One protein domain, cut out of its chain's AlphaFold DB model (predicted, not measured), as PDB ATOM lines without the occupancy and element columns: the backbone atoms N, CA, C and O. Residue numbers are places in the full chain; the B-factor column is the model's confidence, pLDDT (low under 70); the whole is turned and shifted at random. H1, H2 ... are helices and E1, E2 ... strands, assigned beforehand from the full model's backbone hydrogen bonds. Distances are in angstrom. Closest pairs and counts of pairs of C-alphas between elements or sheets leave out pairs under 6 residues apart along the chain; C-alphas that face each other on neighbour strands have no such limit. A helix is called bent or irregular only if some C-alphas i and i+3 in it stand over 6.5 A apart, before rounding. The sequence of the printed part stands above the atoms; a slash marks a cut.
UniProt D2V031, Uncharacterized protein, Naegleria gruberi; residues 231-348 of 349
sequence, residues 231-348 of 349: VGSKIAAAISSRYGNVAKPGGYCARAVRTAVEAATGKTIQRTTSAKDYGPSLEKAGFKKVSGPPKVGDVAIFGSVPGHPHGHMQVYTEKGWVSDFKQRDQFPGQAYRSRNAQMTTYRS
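This is residues 231 to 348 of the 349 residues of an uncharacterized protein of Naegleria gruberi (UniProt D2V031). A strongly twisted antiparallel sheet of five strands has three helices, H1, H2 and H3, packed over one face, while no named helix covers the other. The short helix H4 sits away from the other helices, and Ser 338 just after it marks one end of the longest extent. The 118 printed residues have four named helices and five named strands, in the order H1 H2 H3 E1 E2 E3 E4 H4 E5; the sheet's order is E1 E5 E2 E3 E4, and the class is mixed, helices and strands. The whole is compact, with a radius of gyration of the C-alphas of 12.6 A and spans of 36 by 28 by 27 A.

H1, residues 231 to 243, and H2, residues 253 to 265, form a helical hairpin: they touch, closest at the C-alphas of Lys 234 and Ala 264, 5.0 A apart, and run opposite ways at a steep tilt of 44 degrees. H3, residues 275 to 285, is close to H2 but not clearly touching, closest at the C-alphas of Ala 254 and Ala 275, 4.8 A apart. H3 is irregular: C-alphas 277 and 280 are 7.3 A apart. H1, H2 and H3 are on the same face of the sheet, at heights over the sheet of 8.6, 9.7 and 8.7 A. Edge strand E1, residues 288 to 290, is the antiparallel neighbour of E5, residues 343 to 347, with N 288 and O 347 2.8 A apart. E5 and E2, residues 299 to 302, are antiparallel at 161 degrees, with N 344 and O 301 2.8 A apart. E2, E3, residues 312 to 317, and E4, residues 320 to 322, form a meander, each strand the antiparallel neighbour of the one before; N 300 and O 314 are 2.8 A apart, and N 315 and O 322 2.8 A. H4, residues 334 to 337, is not on the sheet and is apart from H1, H2 and H3. Every O i to N i+4 pair is within hydrogen-bond range in H2, 8 of 9 in H1 and 4 of 7 in H3; H4 is too short for such a pair.

H1 begins at C-alpha 231 (36.121, 18.522, -0.769) and is 18.3 A long, H2 18.2 A and H3 15.7 A. E1 is 6.2 A long, E2 10.3 A, E3 16.3 A, E4 6.7 A and H4 5.0 A. E5, 13.0 A long, ends at C-alpha 347 (40.264, 10.549, -2.760).

The C-alphas farthest apart, of Gly 266 and Ser 338, are 37.1 A apart. The printed part has no cut; its long link is E4 to H4. The mean pLDDT of the printed part is 95.6, and no printed residue is under 70.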
ATOM      1  N   VAL A 231      36.208  18.622   0.696       94.38
ATOM      2  CA  VAL A 231      36.121  18.522  -0.769       94.38
ATOM      3  C   VAL A 231      35.287  17.304  -1.174       94.38
ATOM      4  O   VAL A 231      34.374  17.431  -1.986       94.38
ATOM      5  N   GLY A 232      35.528  16.146  -0.550       94.44
ATOM      6  CA  GLY A 232      34.768  14.920  -0.796       94.44
ATOM      7  C   GLY A 232      33.262  15.092  -0.576       94.44
ATOM      8  O   GLY A 232      32.466  14.739  -1.447       94.44
ATOM      9  N   SER A 233      32.872  15.718   0.540       94.94
ATOM     10  CA  SER A 233      31.470  16.053   0.823       94.94
ATOM     11  C   SER A 233      30.847  16.914  -0.280       94.94
ATOM     12  O   SER A 233      29.743  16.618  -0.736       94.94
ATOM     13  N   LYS A 234      31.566  17.936  -0.770       96.31
ATOM     14  CA  LYS A 234      31.094  18.802  -1.865       96.31
ATOM     15  C   LYS A 234      30.914  18.041  -3.183       96.31
ATOM     16  O   LYS A 234      29.897  18.237  -3.843       96.31
ATOM     17  N   ILE A 235      31.834  17.138  -3.546       97.06
ATOM     18  CA  ILE A 235      31.703  16.303  -4.760       97.06
ATOM     19  C   ILE A 235      30.461  15.410  -4.651       97.06
ATOM     20  O   ILE A 235      29.649  15.344  -5.578       97.06
ATOM     21  N   ALA A 236      30.294  14.740  -3.507       96.88
ATOM     22  CA  ALA A 236      29.160  13.860  -3.257       96.88
ATOM     23  C   ALA A 236      27.822  14.615  -3.273       96.88
ATOM     24  O   ALA A 236      26.853  14.100  -3.831       96.88
ATOM     25  N   ALA A 237      27.765  15.832  -2.727       96.50
ATOM     26  CA  ALA A 237      26.586  16.692  -2.796       96.50
ATOM     27  C   ALA A 237      26.275  17.125  -4.241       96.50
ATOM     28  O   ALA A 237      25.163  16.900  -4.719       96.50
ATOM     29  N   ALA A 238      27.269  17.660  -4.963       96.75
ATOM     30  CA  ALA A 238      27.115  18.196  -6.320       96.75
ATOM     31  C   ALA A 238      26.659  17.148  -7.350       96.75
ATOM     32  O   ALA A 238      25.886  17.459  -8.257       96.75
ATOM     33  N   ILE A 239      27.107  15.895  -7.216       98.00
ATOM     34  CA  ILE A 239      26.645  14.805  -8.087       98.00
ATOM     35  C   ILE A 239      25.297  14.223  -7.633       98.00
ATOM     36  O   ILE A 239      24.482  13.827  -8.468       98.00
ATOM     37  N   SER A 240      25.021  14.205  -6.322       97.31
ATOM     38  CA  SER A 240      23.759  13.685  -5.775       97.31
ATOM     39  C   SER A 240      22.563  14.568  -6.118       97.31
ATOM     40  O   SER A 240      21.498  14.024  -6.408       97.31
ATOM     41  N   SER A 241      22.723  15.895  -6.111       96.81
ATOM     42  CA  SER A 241      21.650  16.835  -6.461       96.81
ATOM     43  C   SER A 241      21.189  16.662  -7.912       96.81
ATOM     44  O   SER A 241      19.991  16.636  -8.178       96.81
ATOM     45  N   ARG A 242      22.138  16.460  -8.837       96.12
ATOM     46  CA  ARG A 242      21.881  16.329 -10.281       96.12
ATOM     47  C   ARG A 242      21.475  14.914 -10.706       96.12
ATOM     48  O   ARG A 242      20.532  14.751 -11.475       96.12
ATOM     49  N   TYR A 243      22.161  13.882 -10.208       97.81
ATOM     50  CA  TYR A 243      22.041  12.510 -10.727       97.81
ATOM     51  C   TYR A 243      21.574  11.473  -9.695       97.81
ATOM     52  O   TYR A 243      21.238  10.345 -10.065       97.81
ATOM     53  N   GLY A 244      21.464  11.837  -8.412       95.31
ATOM     54  CA  GLY A 244      21.100  10.920  -7.322       95.31
ATOM     55  C   GLY A 244      19.687  10.324  -7.402       95.31
ATOM     56  O   GLY A 244      19.408   9.341  -6.714       95.31
ATOM     57  N   ASN A 245      18.817  10.872  -8.260       96.44
ATOM     58  CA  ASN A 245      17.471  10.360  -8.557       96.44
ATOM     59  C   ASN A 245      17.304   9.866 -10.011       96.44
ATOM     60  O   ASN A 245      16.242   9.357 -10.367       96.44
ATOM     61  N   VAL A 246      18.331   9.983 -10.861       96.25
ATOM     62  CA  VAL A 246      18.264   9.567 -12.271       96.25
ATOM     63  C   VAL A 246      18.372   8.044 -12.356       96.25
ATOM     64  O   VAL A 246      19.352   7.455 -11.909       96.25
ATOM     65  N   ALA A 247      17.354   7.386 -12.917       93.88
ATOM     66  CA  ALA A 247      17.221   5.924 -12.877       93.88
ATOM     67  C   ALA A 247      17.861   5.171 -14.063       93.88
ATOM     68  O   ALA A 247      17.967   3.946 -14.018       93.88
ATOM     69  N   LYS A 248      18.238   5.869 -15.143       92.44
ATOM     70  CA  LYS A 248      18.770   5.274 -16.382       92.44
ATOM     71  C   LYS A 248      20.120   5.909 -16.740       92.44
ATOM     72  O   LYS A 248      20.214   7.128 -16.628       92.44
ATOM     73  N   PRO A 249      21.122   5.138 -17.205       92.81
ATOM     74  CA  PRO A 249      22.384   5.699 -17.686       92.81
ATOM     75  C   PRO A 249      22.165   6.628 -18.884       92.81
ATOM     76  O   PRO A 249      21.403   6.283 -19.789       92.81
ATOM     77  N   GLY A 250      22.856   7.769 -18.909       90.38
ATOM     78  CA  GLY A 250      22.872   8.699 -20.041       90.38
ATOM     79  C   GLY A 250      24.046   8.478 -21.001       90.38
ATOM     80  O   GLY A 250      24.008   8.963 -22.125       90.38
ATOM     81  N   GLY A 251      25.085   7.753 -20.571       92.94
ATOM     82  CA  GLY A 251      26.332   7.557 -21.318       92.94
ATOM     83  C   GLY A 251      27.377   8.654 -21.081       92.94
ATOM     84  O   GLY A 251      28.422   8.653 -21.724       92.94
ATOM     85  N   TYR A 252      27.128   9.570 -20.140       94.62
ATOM     86  CA  TYR A 252      27.943  10.767 -19.907       94.62
ATOM     87  C   TYR A 252      28.619  10.778 -18.529       94.62
ATOM     88  O   TYR A 252      28.915  11.851 -18.000       94.62
ATOM     89  N   CYS A 253      28.891   9.603 -17.948       96.38
ATOM     90  CA  CYS A 253      29.468   9.461 -16.605       96.38
ATOM     91  C   CYS A 253      30.737  10.307 -16.395       96.38
ATOM     92  O   CYS A 253      30.865  10.981 -15.375       96.38
ATOM     93  N   ALA A 254      31.620  10.369 -17.398       96.56
ATOM     94  CA  ALA A 254      32.822  11.200 -17.357       96.56
ATOM     95  C   ALA A 254      32.522  12.702 -17.230       96.56
ATOM     96  O   ALA A 254      33.148  13.394 -16.430       96.56
ATOM     97  N   ARG A 255      31.532  13.210 -17.979       96.12
ATOM     98  CA  ARG A 255      31.100  14.615 -17.900       96.12
ATOM     99  C   ARG A 255      30.457  14.908 -16.545       96.12
ATOM    100  O   ARG A 255      30.828  15.894 -15.921       96.12
ATOM    101  N   ALA A 256      29.551  14.042 -16.088       97.00
ATOM    102  CA  ALA A 256      28.843  14.194 -14.817       97.00
ATOM    103  C   ALA A 256      29.806  14.272 -13.621       97.00
ATOM    104  O   ALA A 256      29.751  15.223 -12.840       97.00
ATOM    105  N   VAL A 257      30.731  13.312 -13.510       97.62
ATOM    106  CA  VAL A 257      31.708  13.283 -12.413       97.62
ATOM    107  C   VAL A 257      32.707  14.434 -12.529       97.62
ATOM    108  O   VAL A 257      32.971  15.086 -11.521       97.62
ATOM    109  N   ARG A 258      33.222  14.746 -13.731       97.06
ATOM    110  CA  ARG A 258      34.135  15.887 -13.909       97.06
ATOM    111  C   ARG A 258      33.485  17.188 -13.441       97.06
ATOM    112  O   ARG A 258      34.075  17.859 -12.606       97.06
ATOM    113  N   THR A 259      32.274  17.511 -13.900       96.38
ATOM    114  CA  THR A 259      31.578  18.747 -13.503       96.38
ATOM    115  C   THR A 259      31.369  18.824 -11.985       96.38
ATOM    116  O   THR A 259      31.579  19.884 -11.401       96.38
ATOM    117  N   ALA A 260      31.028  17.711 -11.322       96.88
ATOM    118  CA  ALA A 260      30.900  17.674  -9.862       96.88
ATOM    119  C   ALA A 260      32.236  17.934  -9.136       96.88
ATOM    120  O   ALA A 260      32.257  18.629  -8.121       96.88
ATOM    121  N   VAL A 261      33.357  17.421  -9.657       96.75
ATOM    122  CA  VAL A 261      34.689  17.677  -9.085       96.75
ATOM    123  C   VAL A 261      35.176  19.101  -9.372       96.75
ATOM    124  O   VAL A 261      35.706  19.746  -8.465       96.75
ATOM    125  N   GLU A 262      34.974  19.618 -10.585       96.19
ATOM    126  CA  GLU A 262      35.308  21.003 -10.957       96.19
ATOM    127  C   GLU A 262      34.557  21.992 -10.042       96.19
ATOM    128  O   GLU A 262      35.178  22.872  -9.446       96.19
ATOM    129  N   ALA A 263      33.254  21.775  -9.815       94.44
ATOM    130  CA  ALA A 263      32.439  22.581  -8.899       94.44
ATOM    131  C   ALA A 263      32.879  22.481  -7.424       94.44
ATOM    132  O   ALA A 263      32.882  23.478  -6.707       94.44
ATOM    133  N   ALA A 264      33.269  21.291  -6.955       93.94
ATOM    134  CA  ALA A 264      33.670  21.076  -5.563       93.94
ATOM    135  C   ALA A 264      35.076  21.603  -5.223       93.94
ATOM    136  O   ALA A 264      35.332  21.969  -4.074       93.94
ATOM    137  N   THR A 265      35.988  21.602  -6.199       91.69
ATOM    138  CA  THR A 265      37.407  21.964  -6.017       91.69
ATOM    139  C   THR A 265      37.754  23.373  -6.491       91.69
ATOM    140  O   THR A 265      38.808  23.880  -6.113       91.69
ATOM    141  N   GLY A 266      36.934  23.978  -7.358       91.25
ATOM    142  CA  GLY A 266      37.273  25.212  -8.074       91.25
ATOM    143  C   GLY A 266      38.397  25.052  -9.109       91.25
ATOM    144  O   GLY A 266      38.858  26.043  -9.668       91.25
ATOM    145  N   LYS A 267      38.866  23.821  -9.368       90.00
ATOM    146  CA  LYS A 267      39.958  23.523 -10.306       90.00
ATOM    147  C   LYS A 267      39.394  23.011 -11.626       90.00
ATOM    148  O   LYS A 267      38.587  22.086 -11.632       90.00
ATOM    149  N   THR A 268      39.893  23.527 -12.747       89.75
ATOM    150  CA  THR A 268      39.651  22.933 -14.071       89.75
ATOM    151  C   THR A 268      40.374  21.593 -14.174       89.75
ATOM    152  O   THR A 268      41.591  21.528 -13.978       89.75
ATOM    153  N   ILE A 269      39.651  20.527 -14.519       91.75
ATOM    154  CA  ILE A 269      40.237  19.194 -14.688       91.75
ATOM    155  C   ILE A 269      40.453  18.916 -16.172       91.75
ATOM    156  O   ILE A 269      39.556  19.079 -16.997       91.75
ATOM    157  N   GLN A 270      41.666  18.468 -16.507       92.12
ATOM    158  CA  GLN A 270      42.047  18.151 -17.882       92.12
ATOM    159  C   GLN A 270      41.118  17.079 -18.453       92.12
ATOM    160  O   GLN A 270      41.045  15.956 -17.941       92.12
ATOM    161  N   ARG A 271      40.373  17.466 -19.493       93.62
ATOM    162  CA  ARG A 271      39.324  16.649 -20.102       93.62
ATOM    163  C   ARG A 271      39.955  15.515 -20.894       93.62
ATOM    164  O   ARG A 271      40.815  15.753 -21.734       93.62
ATOM    165  N   THR A 272      39.476  14.300 -20.668       93.12
ATOM    166  CA  THR A 272      39.814  13.136 -21.492       93.12
ATOM    167  C   THR A 272      38.558  12.597 -22.176       93.12
ATOM    168  O   THR A 272      37.432  12.828 -21.717       93.12
ATOM    169  N   THR A 273      38.754  11.881 -23.283       89.00
ATOM    170  CA  THR A 273      37.671  11.301 -24.093       89.00
ATOM    171  C   THR A 273      36.954  10.146 -23.388       89.00
ATOM    172  O   THR A 273      35.767   9.931 -23.626       89.00
ATOM    173  N   SER A 274      37.639   9.401 -22.513       96.25
ATOM    174  CA  SER A 274      37.077   8.218 -21.847       96.25
ATOM    175  C   SER A 274      37.172   8.304 -20.327       96.25
ATOM    176  O   SER A 274      38.192   8.714 -19.778       96.25
ATOM    177  N   ALA A 275      36.146   7.804 -19.633       96.94
ATOM    178  CA  ALA A 275      36.097   7.757 -18.170       96.94
ATOM    179  C   ALA A 275      37.312   7.044 -17.547       96.94
ATOM    180  O   ALA A 275      37.860   7.513 -16.551       96.94
ATOM    181  N   LYS A 276      37.776   5.952 -18.171       97.25
ATOM    182  CA  LYS A 276      38.970   5.204 -17.738       97.25
ATOM    183  C   LYS A 276      40.264   6.033 -17.677       97.25
ATOM    184  O   LYS A 276      41.159   5.687 -16.912       97.25
ATOM    185  N   ASP A 277      40.359   7.109 -18.459       97.50
ATOM    186  CA  ASP A 277      41.595   7.871 -18.658       97.50
ATOM    187  C   ASP A 277      41.706   9.067 -17.681       97.50
ATOM    188  O   ASP A 277      42.706   9.778 -17.690       97.50
ATOM    189  N   TYR A 278      40.710   9.305 -16.812       97.62
ATOM    190  CA  TYR A 278      40.689  10.452 -15.879       97.62
ATOM    191  C   TYR A 278      41.670  10.358 -14.697       97.62
ATOM    192  O   TYR A 278      41.855  11.354 -13.999       97.62
ATOM    193  N   GLY A 279      42.299   9.202 -14.455       97.00
ATOM    194  CA  GLY A 279      43.182   8.980 -13.299       97.00
ATOM    195  C   GLY A 279      44.279  10.046 -13.136       97.00
ATOM    196  O   GLY A 279      44.279  10.741 -12.120       97.00
ATOM    197  N   PRO A 280      45.144  10.266 -14.147       96.81
ATOM    198  CA  PRO A 280      46.178  11.303 -14.100       96.81
ATOM    199  C   PRO A 280      45.625  12.728 -13.932       96.81
ATOM    200  O   PRO A 280      46.238  13.558 -13.259       96.81
ATOM    201  N   SER A 281      44.450  13.028 -14.500       96.00
ATOM    202  CA  SER A 281      43.797  14.335 -14.344       96.00
ATOM    203  C   SER A 281      43.299  14.575 -12.911       96.00
ATOM    204  O   SER A 281      43.374  15.704 -12.426       96.00
ATOM    205  N   LEU A 282      42.826  13.529 -12.219       96.50
ATOM    206  CA  LEU A 282      42.460  13.584 -10.796       96.50
ATOM    207  C   LEU A 282      43.703  13.706  -9.906       96.50
ATOM    208  O   LEU A 282      43.729  14.548  -9.009       96.50
ATOM    209  N   GLU A 283      44.753  12.929 -10.182       96.00
ATOM    210  CA  GLU A 283      46.032  13.008  -9.459       96.00
ATOM    211  C   GLU A 283      46.629  14.426  -9.561       96.00
ATOM    212  O   GLU A 283      46.954  15.038  -8.542       96.00
ATOM    213  N   LYS A 284      46.630  15.032 -10.759       94.50
ATOM    214  CA  LYS A 284      47.038  16.435 -10.970       94.50
ATOM    215  C   LYS A 284      46.131  17.458 -10.268       94.50
ATOM    216  O   LYS A 284      46.598  18.535  -9.904       94.50
ATOM    217  N   ALA A 285      44.854  17.143 -10.043       93.19
ATOM    218  CA  ALA A 285      43.950  17.983  -9.255       93.19
ATOM    219  C   ALA A 285      44.197  17.884  -7.732       93.19
ATOM    220  O   ALA A 285      43.647  18.692  -6.976       93.19
ATOM    221  N   GLY A 286      45.055  16.962  -7.279       93.62
ATOM    222  CA  GLY A 286      45.409  16.742  -5.873       93.62
ATOM    223  C   GLY A 286      44.718  15.539  -5.224       93.62
ATOM    224  O   GLY A 286      44.781  15.395  -4.006       93.62
ATOM    225  N   PHE A 287      44.057  14.678  -6.003       96.50
ATOM    226  CA  PHE A 287      43.506  13.428  -5.482       96.50
ATOM    227  C   PHE A 287      44.612  12.386  -5.311       96.50
ATOM    228  O   PHE A 287      45.497  12.249  -6.151       96.50
ATOM    229  N   LYS A 288      44.514  11.580  -4.257       96.94
ATOM    230  CA  LYS A 288      45.394  10.437  -4.013       96.94
ATOM    231  C   LYS A 288      44.675   9.144  -4.374       96.94
ATOM    232  O   LYS A 288      43.489   8.986  -4.084       96.94
ATOM    233  N   LYS A 289      45.391   8.199  -4.981       97.12
ATOM    234  CA  LYS A 289      44.903   6.829  -5.182       97.12
ATOM    235  C   LYS A 289      44.801   6.132  -3.826       97.12
ATOM    236  O   LYS A 289      45.756   6.166  -3.055       97.12
ATOM    237  N   VAL A 290      43.663   5.511  -3.530       96.19
ATOM    238  CA  VAL A 290      43.389   4.877  -2.230       96.19
ATOM    239  C   VAL A 290      42.875   3.450  -2.382       96.19
ATOM    240  O   VAL A 290      42.242   3.094  -3.375       96.19
ATOM    241  N   SER A 291      43.126   2.639  -1.357       94.44
ATOM    242  CA  SER A 291      42.617   1.276  -1.208       94.44
ATOM    243  C   SER A 291      41.729   1.151   0.038       94.44
ATOM    244  O   SER A 291      41.727   2.019   0.915       94.44
ATOM    245  N   GLY A 292      40.961   0.061   0.116       91.12
ATOM    246  CA  GLY A 292      40.057  -0.225   1.233       91.12
ATOM    247  C   GLY A 292      38.617   0.260   1.008       91.12
ATOM    248  O   GLY A 292      38.215   0.487  -0.136       91.12
ATOM    249  N   PRO A 293      37.808   0.369   2.080       92.25
ATOM    250  CA  PRO A 293      36.409   0.777   1.985       92.25
ATOM    251  C   PRO A 293      36.244   2.184   1.382       92.25
ATOM    252  O   PRO A 293      37.049   3.075   1.689       92.25
ATOM    253  N   PRO A 294      35.200   2.409   0.561       94.00
ATOM    254  CA  PRO A 294      34.917   3.724   0.010       94.00
ATOM    255  C   PRO A 294      34.459   4.696   1.108       94.00
ATOM    256  O   PRO A 294      33.798   4.308   2.072       94.00
ATOM    257  N   LYS A 295      34.812   5.970   0.939       95.69
ATOM    258  CA  LYS A 295      34.378   7.118   1.745       95.69
ATOM    259  C   LYS A 295      33.560   8.080   0.888       95.69
ATOM    260  O   LYS A 295      33.732   8.134  -0.327       95.69
ATOM    261  N   VAL A 296      32.650   8.834   1.501       96.19
ATOM    262  CA  VAL A 296      31.775   9.766   0.769       96.19
ATOM    263  C   VAL A 296      32.627  10.857   0.112       96.19
ATOM    264  O   VAL A 296      33.410  11.528   0.782       96.19
ATOM    265  N   GLY A 297      32.489  10.993  -1.208       96.81
ATOM    266  CA  GLY A 297      33.325  11.841  -2.060       96.81
ATOM    267  C   GLY A 297      34.412  11.110  -2.850       96.81
ATOM    268  O   GLY A 297      35.025  11.723  -3.721       96.81
ATOM    269  N   ASP A 298      34.644   9.820  -2.592       97.81
ATOM    270  CA  ASP A 298      35.593   9.018  -3.369       97.81
ATOM    271  C   ASP A 298      35.154   8.895  -4.833       97.81
ATOM    272  O   ASP A 298      34.012   8.532  -5.124       97.81
ATOM    273  N   VAL A 299      36.085   9.123  -5.759       97.94
ATOM    274  CA  VAL A 299      35.889   8.942  -7.202       97.94
ATOM    275  C   VAL A 299      36.457   7.584  -7.610       97.94
ATOM    276  O   VAL A 299      37.662   7.366  -7.521       97.94
ATOM    277  N   ALA A 300      35.619   6.666  -8.082       98.19
ATOM    278  CA  ALA A 300      36.048   5.371  -8.601       98.19
ATOM    279  C   ALA A 300      36.017   5.341 -10.133       98.19
ATOM    280  O   ALA A 300      35.052   5.785 -10.757       98.19
ATOM    281  N   ILE A 301      37.065   4.773 -10.731       98.38
ATOM    282  CA  ILE A 301      37.227   4.596 -12.177       98.38
ATOM    283  C   ILE A 301      37.364   3.105 -12.502       98.38
ATOM    284  O   ILE A 301      38.229   2.422 -11.954       98.38
ATOM    285  N   PHE A 302      36.549   2.613 -13.433       98.12
ATOM    286  CA  PHE A 302      36.679   1.296 -14.054       98.12
ATOM    287  C   PHE A 302      37.360   1.406 -15.423       98.12
ATOM    288  O   PHE A 302      37.047   2.298 -16.217       98.12
ATOM    289  N   GLY A 303      38.235   0.446 -15.727       97.31
ATOM    290  CA  GLY A 303      38.814   0.275 -17.062       97.31
ATOM    291  C   GLY A 303      37.806  -0.224 -18.106       97.31
ATOM    292  O   GLY A 303      36.647  -0.512 -17.800       97.31
ATOM    293  N   SER A 304      38.257  -0.354 -19.357       97.00
ATOM    294  CA  SER A 304      37.457  -0.916 -20.453       97.00
ATOM    295  C   SER A 304      37.001  -2.352 -20.154       97.00
ATOM    296  O   SER A 304      37.790  -3.179 -19.702       97.00
ATOM    297  N   VAL A 305      35.761  -2.688 -20.514       95.88
ATOM    298  CA  VAL A 305      35.279  -4.081 -20.606       95.88
ATOM    299  C   VAL A 305      34.579  -4.299 -21.957       95.88
ATOM    300  O   VAL A 305      34.191  -3.317 -22.594       95.88
ATOM    301  N   PRO A 306      34.383  -5.544 -22.435       95.38
ATOM    302  CA  PRO A 306      33.655  -5.797 -23.682       95.38
ATOM    303  C   PRO A 306      32.269  -5.132 -23.688       95.38
ATOM    304  O   PRO A 306      31.500  -5.292 -22.740       95.38
ATOM    305  N   GLY A 307      31.974  -4.370 -24.747       93.81
ATOM    306  CA  GLY A 307      30.770  -3.535 -24.867       93.81
ATOM    307  C   GLY A 307      30.868  -2.138 -24.231       93.81
ATOM    308  O   GLY A 307      30.001  -1.307 -24.472       93.81
ATOM    309  N   HIS A 308      31.925  -1.848 -23.465       95.00
ATOM    310  CA  HIS A 308      32.152  -0.560 -22.800       95.00
ATOM    311  C   HIS A 308      33.628  -0.117 -22.939       95.00
ATOM    312  O   HIS A 308      34.396  -0.171 -21.971       95.00
ATOM    313  N   PRO A 309      34.067   0.313 -24.140       96.12
ATOM    314  CA  PRO A 309      35.470   0.650 -24.402       96.12
ATOM    315  C   PRO A 309      35.959   1.875 -23.614       96.12
ATOM    316  O   PRO A 309      37.127   1.923 -23.230       96.12
ATOM    317  N   HIS A 310      35.074   2.825 -23.299       96.94
ATOM    318  CA  HIS A 310      35.416   4.048 -22.563       96.94
ATOM    319  C   HIS A 310      35.558   3.863 -21.037       96.94
ATOM    320  O   HIS A 310      35.866   4.825 -20.329       96.94
ATOM    321  N   GLY A 311      35.350   2.647 -20.523       97.00
ATOM    322  CA  GLY A 311      35.290   2.389 -19.084       97.00
ATOM    323  C   GLY A 311      34.074   3.048 -18.429       97.00
ATOM    324  O   GLY A 311      33.050   3.272 -19.079       97.00
ATOM    325  N   HIS A 312      34.180   3.345 -17.135       97.94
ATOM    326  CA  HIS A 312      33.151   4.061 -16.373       97.94
ATOM    327  C   HIS A 312      33.778   4.836 -15.215       97.94
ATOM    328  O   HIS A 312      34.807   4.413 -14.694       97.94
ATOM    329  N   MET A 313      33.154   5.929 -14.771       97.94
ATOM    330  CA  MET A 313      33.543   6.599 -13.529       97.94
ATOM    331  C   MET A 313      32.332   7.075 -12.733       97.94
ATOM    332  O   MET A 313      31.286   7.396 -13.293       97.94
ATOM    333  N   GLN A 314      32.479   7.078 -11.415       98.38
ATOM    334  CA  GLN A 314      31.394   7.254 -10.453       98.38
ATOM    335  C   GLN A 314      31.937   7.830  -9.143       98.38
ATOM    336  O   GLN A 314      33.110   7.661  -8.823       98.38
ATOM    337  N   VAL A 315      31.072   8.468  -8.366       98.25
ATOM    338  CA  VAL A 315      31.356   8.999  -7.031       98.25
ATOM    339  C   VAL A 315      30.619   8.162  -5.996       98.25
ATOM    340  O   VAL A 315      29.479   7.741  -6.219       98.25
ATOM    341  N   TYR A 316      31.250   7.938  -4.850       97.69
ATOM    342  CA  TYR A 316      30.582   7.370  -3.693       97.69
ATOM    343  C   TYR A 316      29.870   8.452  -2.877       97.69
ATOM    344  O   TYR A 316      30.469   9.446  -2.470       97.69
ATOM    345  N   THR A 317      28.578   8.259  -2.634       96.62
ATOM    346  CA  THR A 317      27.701   9.191  -1.912       96.62
ATOM    347  C   THR A 317      27.069   8.486  -0.713       96.62
ATOM    348  O   THR A 317      27.057   7.257  -0.645       96.62
ATOM    349  N   GLU A 318      26.452   9.239   0.197       92.69
ATOM    350  CA  GLU A 318      25.717   8.684   1.347       92.69
ATOM    351  C   GLU A 318      24.593   7.700   0.961       92.69
ATOM    352  O   GLU A 318      24.152   6.891   1.779       92.69
ATOM    353  N   LYS A 319      24.110   7.781  -0.285       92.38
ATOM    354  CA  LYS A 319      23.043   6.938  -0.849       92.38
ATOM    355  C   LYS A 319      23.589   5.828  -1.763       92.38
ATOM    356  O   LYS A 319      22.804   5.169  -2.447       92.38
ATOM    357  N   GLY A 320      24.908   5.619  -1.777       95.19
ATOM    358  CA  GLY A 320      25.614   4.673  -2.641       95.19
ATOM    359  C   GLY A 320      26.297   5.336  -3.839       95.19
ATOM    360  O   GLY A 320      26.631   6.519  -3.818       95.19
ATOM    361  N   TRP A 321      26.545   4.561  -4.891       97.56
ATOM    362  CA  TRP A 321      27.299   5.013  -6.062       97.56
ATOM    363  C   TRP A 321      26.433   5.821  -7.036       97.56
ATOM    364  O   TRP A 321      25.316   5.421  -7.372       97.56
ATOM    365  N   VAL A 322      26.961   6.949  -7.514       98.19
ATOM    366  CA  VAL A 322      26.296   7.841  -8.475       98.19
ATOM    367  C   VAL A 322      27.289   8.239  -9.565       98.19
ATOM    368  O   VAL A 322      28.453   8.506  -9.286       98.19
ATOM    369  N   SER A 323      26.839   8.272 -10.813       97.50
ATOM    370  CA  SER A 323      27.602   8.783 -11.958       97.50
ATOM    371  C   SER A 323      26.758   9.828 -12.697       97.50
ATOM    372  O   SER A 323      26.318  10.794 -12.084       97.50
ATOM    373  N   ASP A 324      26.460   9.617 -13.976       96.94
ATOM    374  CA  ASP A 324      25.356  10.268 -14.691       96.94
ATOM    375  C   ASP A 324      23.979   9.671 -14.323       96.94
ATOM    376  O   ASP A 324      22.946  10.132 -14.804       96.94
ATOM    377  N   PHE A 325      23.949   8.649 -13.460       97.56
ATOM    378  CA  PHE A 325      22.737   8.056 -12.896       97.56
ATOM    379  C   PHE A 325      22.996   7.442 -11.510       97.56
ATOM    380  O   PHE A 325      24.142   7.183 -11.128       97.56
ATOM    381  N   LYS A 326      21.926   7.168 -10.757       97.19
ATOM    382  CA  LYS A 326      21.976   6.441  -9.485       97.19
ATOM    383  C   LYS A 326      22.207   4.950  -9.733       97.19
ATOM    384  O   LYS A 326      21.378   4.276 -10.345       97.19
ATOM    385  N   GLN A 327      23.289   4.401  -9.193       95.25
ATOM    386  CA  GLN A 327      23.612   2.985  -9.340       95.25
ATOM    387  C   GLN A 327      23.011   2.134  -8.217       95.25
ATOM    388  O   GLN A 327      22.820   2.584  -7.088       95.25
ATOM    389  N   ARG A 328      22.728   0.862  -8.529       94.69
ATOM    390  CA  ARG A 328      22.173  -0.105  -7.563       94.69
ATOM    391  C   ARG A 328      23.218  -0.776  -6.666       94.69
ATOM    392  O   ARG A 328      22.872  -1.290  -5.612       94.69
ATOM    393  N   ASP A 329      24.462  -0.841  -7.128       94.06
ATOM    394  CA  ASP A 329      25.632  -1.352  -6.410       94.06
ATOM    395  C   ASP A 329      26.903  -0.720  -7.019       94.06
ATOM    396  O   ASP A 329      26.809   0.185  -7.854       94.06
ATOM    397  N   GLN A 330      28.088  -1.174  -6.601       94.69
ATOM    398  CA  GLN A 330      29.366  -0.641  -7.091       94.69
ATOM    399  C   GLN A 330      29.591  -0.816  -8.599       94.69
ATOM    400  O   GLN A 330      30.395  -0.084  -9.166       94.69
ATOM    401  N   PHE A 331      28.902  -1.752  -9.257       96.56
ATOM    402  CA  PHE A 331      29.081  -2.028 -10.677       96.56
ATOM    403  C   PHE A 331      28.025  -1.287 -11.517       96.56
ATOM    404  O   PHE A 331      26.825  -1.551 -11.375       96.56
ATOM    405  N   PRO A 332      28.428  -0.441 -12.478       93.50
ATOM    406  CA  PRO A 332      27.489   0.374 -13.255       93.50
ATOM    407  C   PRO A 332      26.592  -0.451 -14.188       93.50
ATOM    408  O   PRO A 332      25.497  -0.027 -14.545       93.50
ATOM    409  N   GLY A 333      27.015  -1.661 -14.563       94.06
ATOM    410  CA  GLY A 333      26.277  -2.518 -15.485       94.06
ATOM    411  C   GLY A 333      26.605  -3.997 -15.322       94.06
ATOM    412  O   GLY A 333      27.544  -4.380 -14.620       94.06
ATOM    413  N   GLN A 334      25.817  -4.849 -15.980       94.75
ATOM    414  CA  GLN A 334      25.982  -6.302 -15.884       94.75
ATOM    415  C   GLN A 334      27.336  -6.782 -16.425       94.75
ATOM    416  O   GLN A 334      27.915  -7.695 -15.845       94.75
ATOM    417  N   ALA A 335      27.876  -6.128 -17.459       95.38
ATOM    418  CA  ALA A 335      29.170  -6.471 -18.048       95.38
ATOM    419  C   ALA A 335      30.357  -6.305 -17.078       95.38
ATOM    420  O   ALA A 335      31.299  -7.099 -17.136       95.38
ATOM    421  N   TYR A 336      30.301  -5.313 -16.184       96.81
ATOM    422  CA  TYR A 336      31.299  -5.100 -15.131       96.81
ATOM    423  C   TYR A 336      31.118  -6.109 -13.991       96.81
ATOM    424  O   TYR A 336      32.076  -6.750 -13.562       96.81
ATOM    425  N   ARG A 337      29.866  -6.310 -13.553       96.31
ATOM    426  CA  ARG A 337      29.513  -7.215 -12.450       96.31
ATOM    427  C   ARG A 337      29.847  -8.675 -12.746       96.31
ATOM    428  O   ARG A 337      30.438  -9.339 -11.905       96.31
ATOM    429  N   SER A 338      29.533  -9.166 -13.947       95.81
ATOM    430  CA  SER A 338      29.806 -10.558 -14.341       95.81
ATOM    431  C   SER A 338      31.298 -10.880 -14.476       95.81
ATOM    432  O   SER A 338      31.652 -12.044 -14.624       95.81
ATOM    433  N   ARG A 339      32.160  -9.858 -14.484       95.75
ATOM    434  CA  ARG A 339      33.622  -9.976 -14.580       95.75
ATOM    435  C   ARG A 339      34.330  -9.642 -13.268       95.75
ATOM    436  O   ARG A 339      35.553  -9.673 -13.243       95.75
ATOM    437  N   ASN A 340      33.580  -9.284 -12.217       95.00
ATOM    438  CA  ASN A 340      34.114  -8.694 -10.988       95.00
ATOM    439  C   ASN A 340      35.143  -7.584 -11.292       95.00
ATOM    440  O   ASN A 340      36.265  -7.602 -10.790       95.00
ATOM    441  N   ALA A 341      34.784  -6.678 -12.212       95.12
ATOM    442  CA  ALA A 341      35.712  -5.689 -12.749       95.12
ATOM    443  C   ALA A 341      36.324  -4.837 -11.627       95.12
ATOM    444  O   ALA A 341      35.606  -4.335 -10.766       95.12
ATOM    445  N   GLN A 342      37.644  -4.666 -11.652       94.88
ATOM    446  CA  GLN A 342      38.342  -3.858 -10.656       94.88
ATOM    447  C   GLN A 342      38.121  -2.366 -10.922       94.88
ATOM    448  O   GLN A 342      38.106  -1.927 -12.076       94.88
ATOM    449  N   MET A 343      37.985  -1.591  -9.846       95.44
ATOM    450  CA  MET A 343      37.948  -0.131  -9.886       95.44
ATOM    451  C   MET A 343      39.156   0.451  -9.157       95.44
ATOM    452  O   MET A 343      39.615  -0.096  -8.158       95.44
ATOM    453  N   THR A 344      39.654   1.576  -9.656       98.00
ATOM    454  CA  THR A 344      40.675   2.380  -8.982       98.00
ATOM    455  C   THR A 344      39.996   3.559  -8.305       98.00
ATOM    456  O   THR A 344      39.303   4.325  -8.976       98.00
ATOM    457  N   THR A 345      40.188   3.703  -6.996       97.94
ATOM    458  CA  THR A 345      39.554   4.755  -6.193       97.94
ATOM    459  C   THR A 345      40.522   5.909  -5.950       97.94
ATOM    460  O   THR A 345      41.687   5.697  -5.612       97.94
ATOM    461  N   TYR A 346      40.025   7.132  -6.095       97.69
ATOM    462  CA  TYR A 346      40.734   8.389  -5.896       97.69
ATOM    463  C   TYR A 346      40.014   9.213  -4.831       97.69
ATOM    464  O   TYR A 346      38.788   9.339  -4.859       97.69
ATOM    465  N   ARG A 347      40.774   9.793  -3.905       96.88
ATOM    466  CA  ARG A 347      40.264  10.549  -2.760       96.88
ATOM    467  C   ARG A 347      40.934  11.915  -2.681       96.88
ATOM    468  O   ARG A 347      42.156  11.998  -2.754       96.88
ATOM    469  N   SER A 348      40.141  12.965  -2.515       92.44
ATOM    470  CA  SER A 348      40.619  14.262  -2.031       92.44
ATOM    471  C   SER A 348      40.622  14.245  -0.502       92.44
ATOM    472  O   SER A 348      39.613  13.848   0.087       92.44
TER     473      SER A 348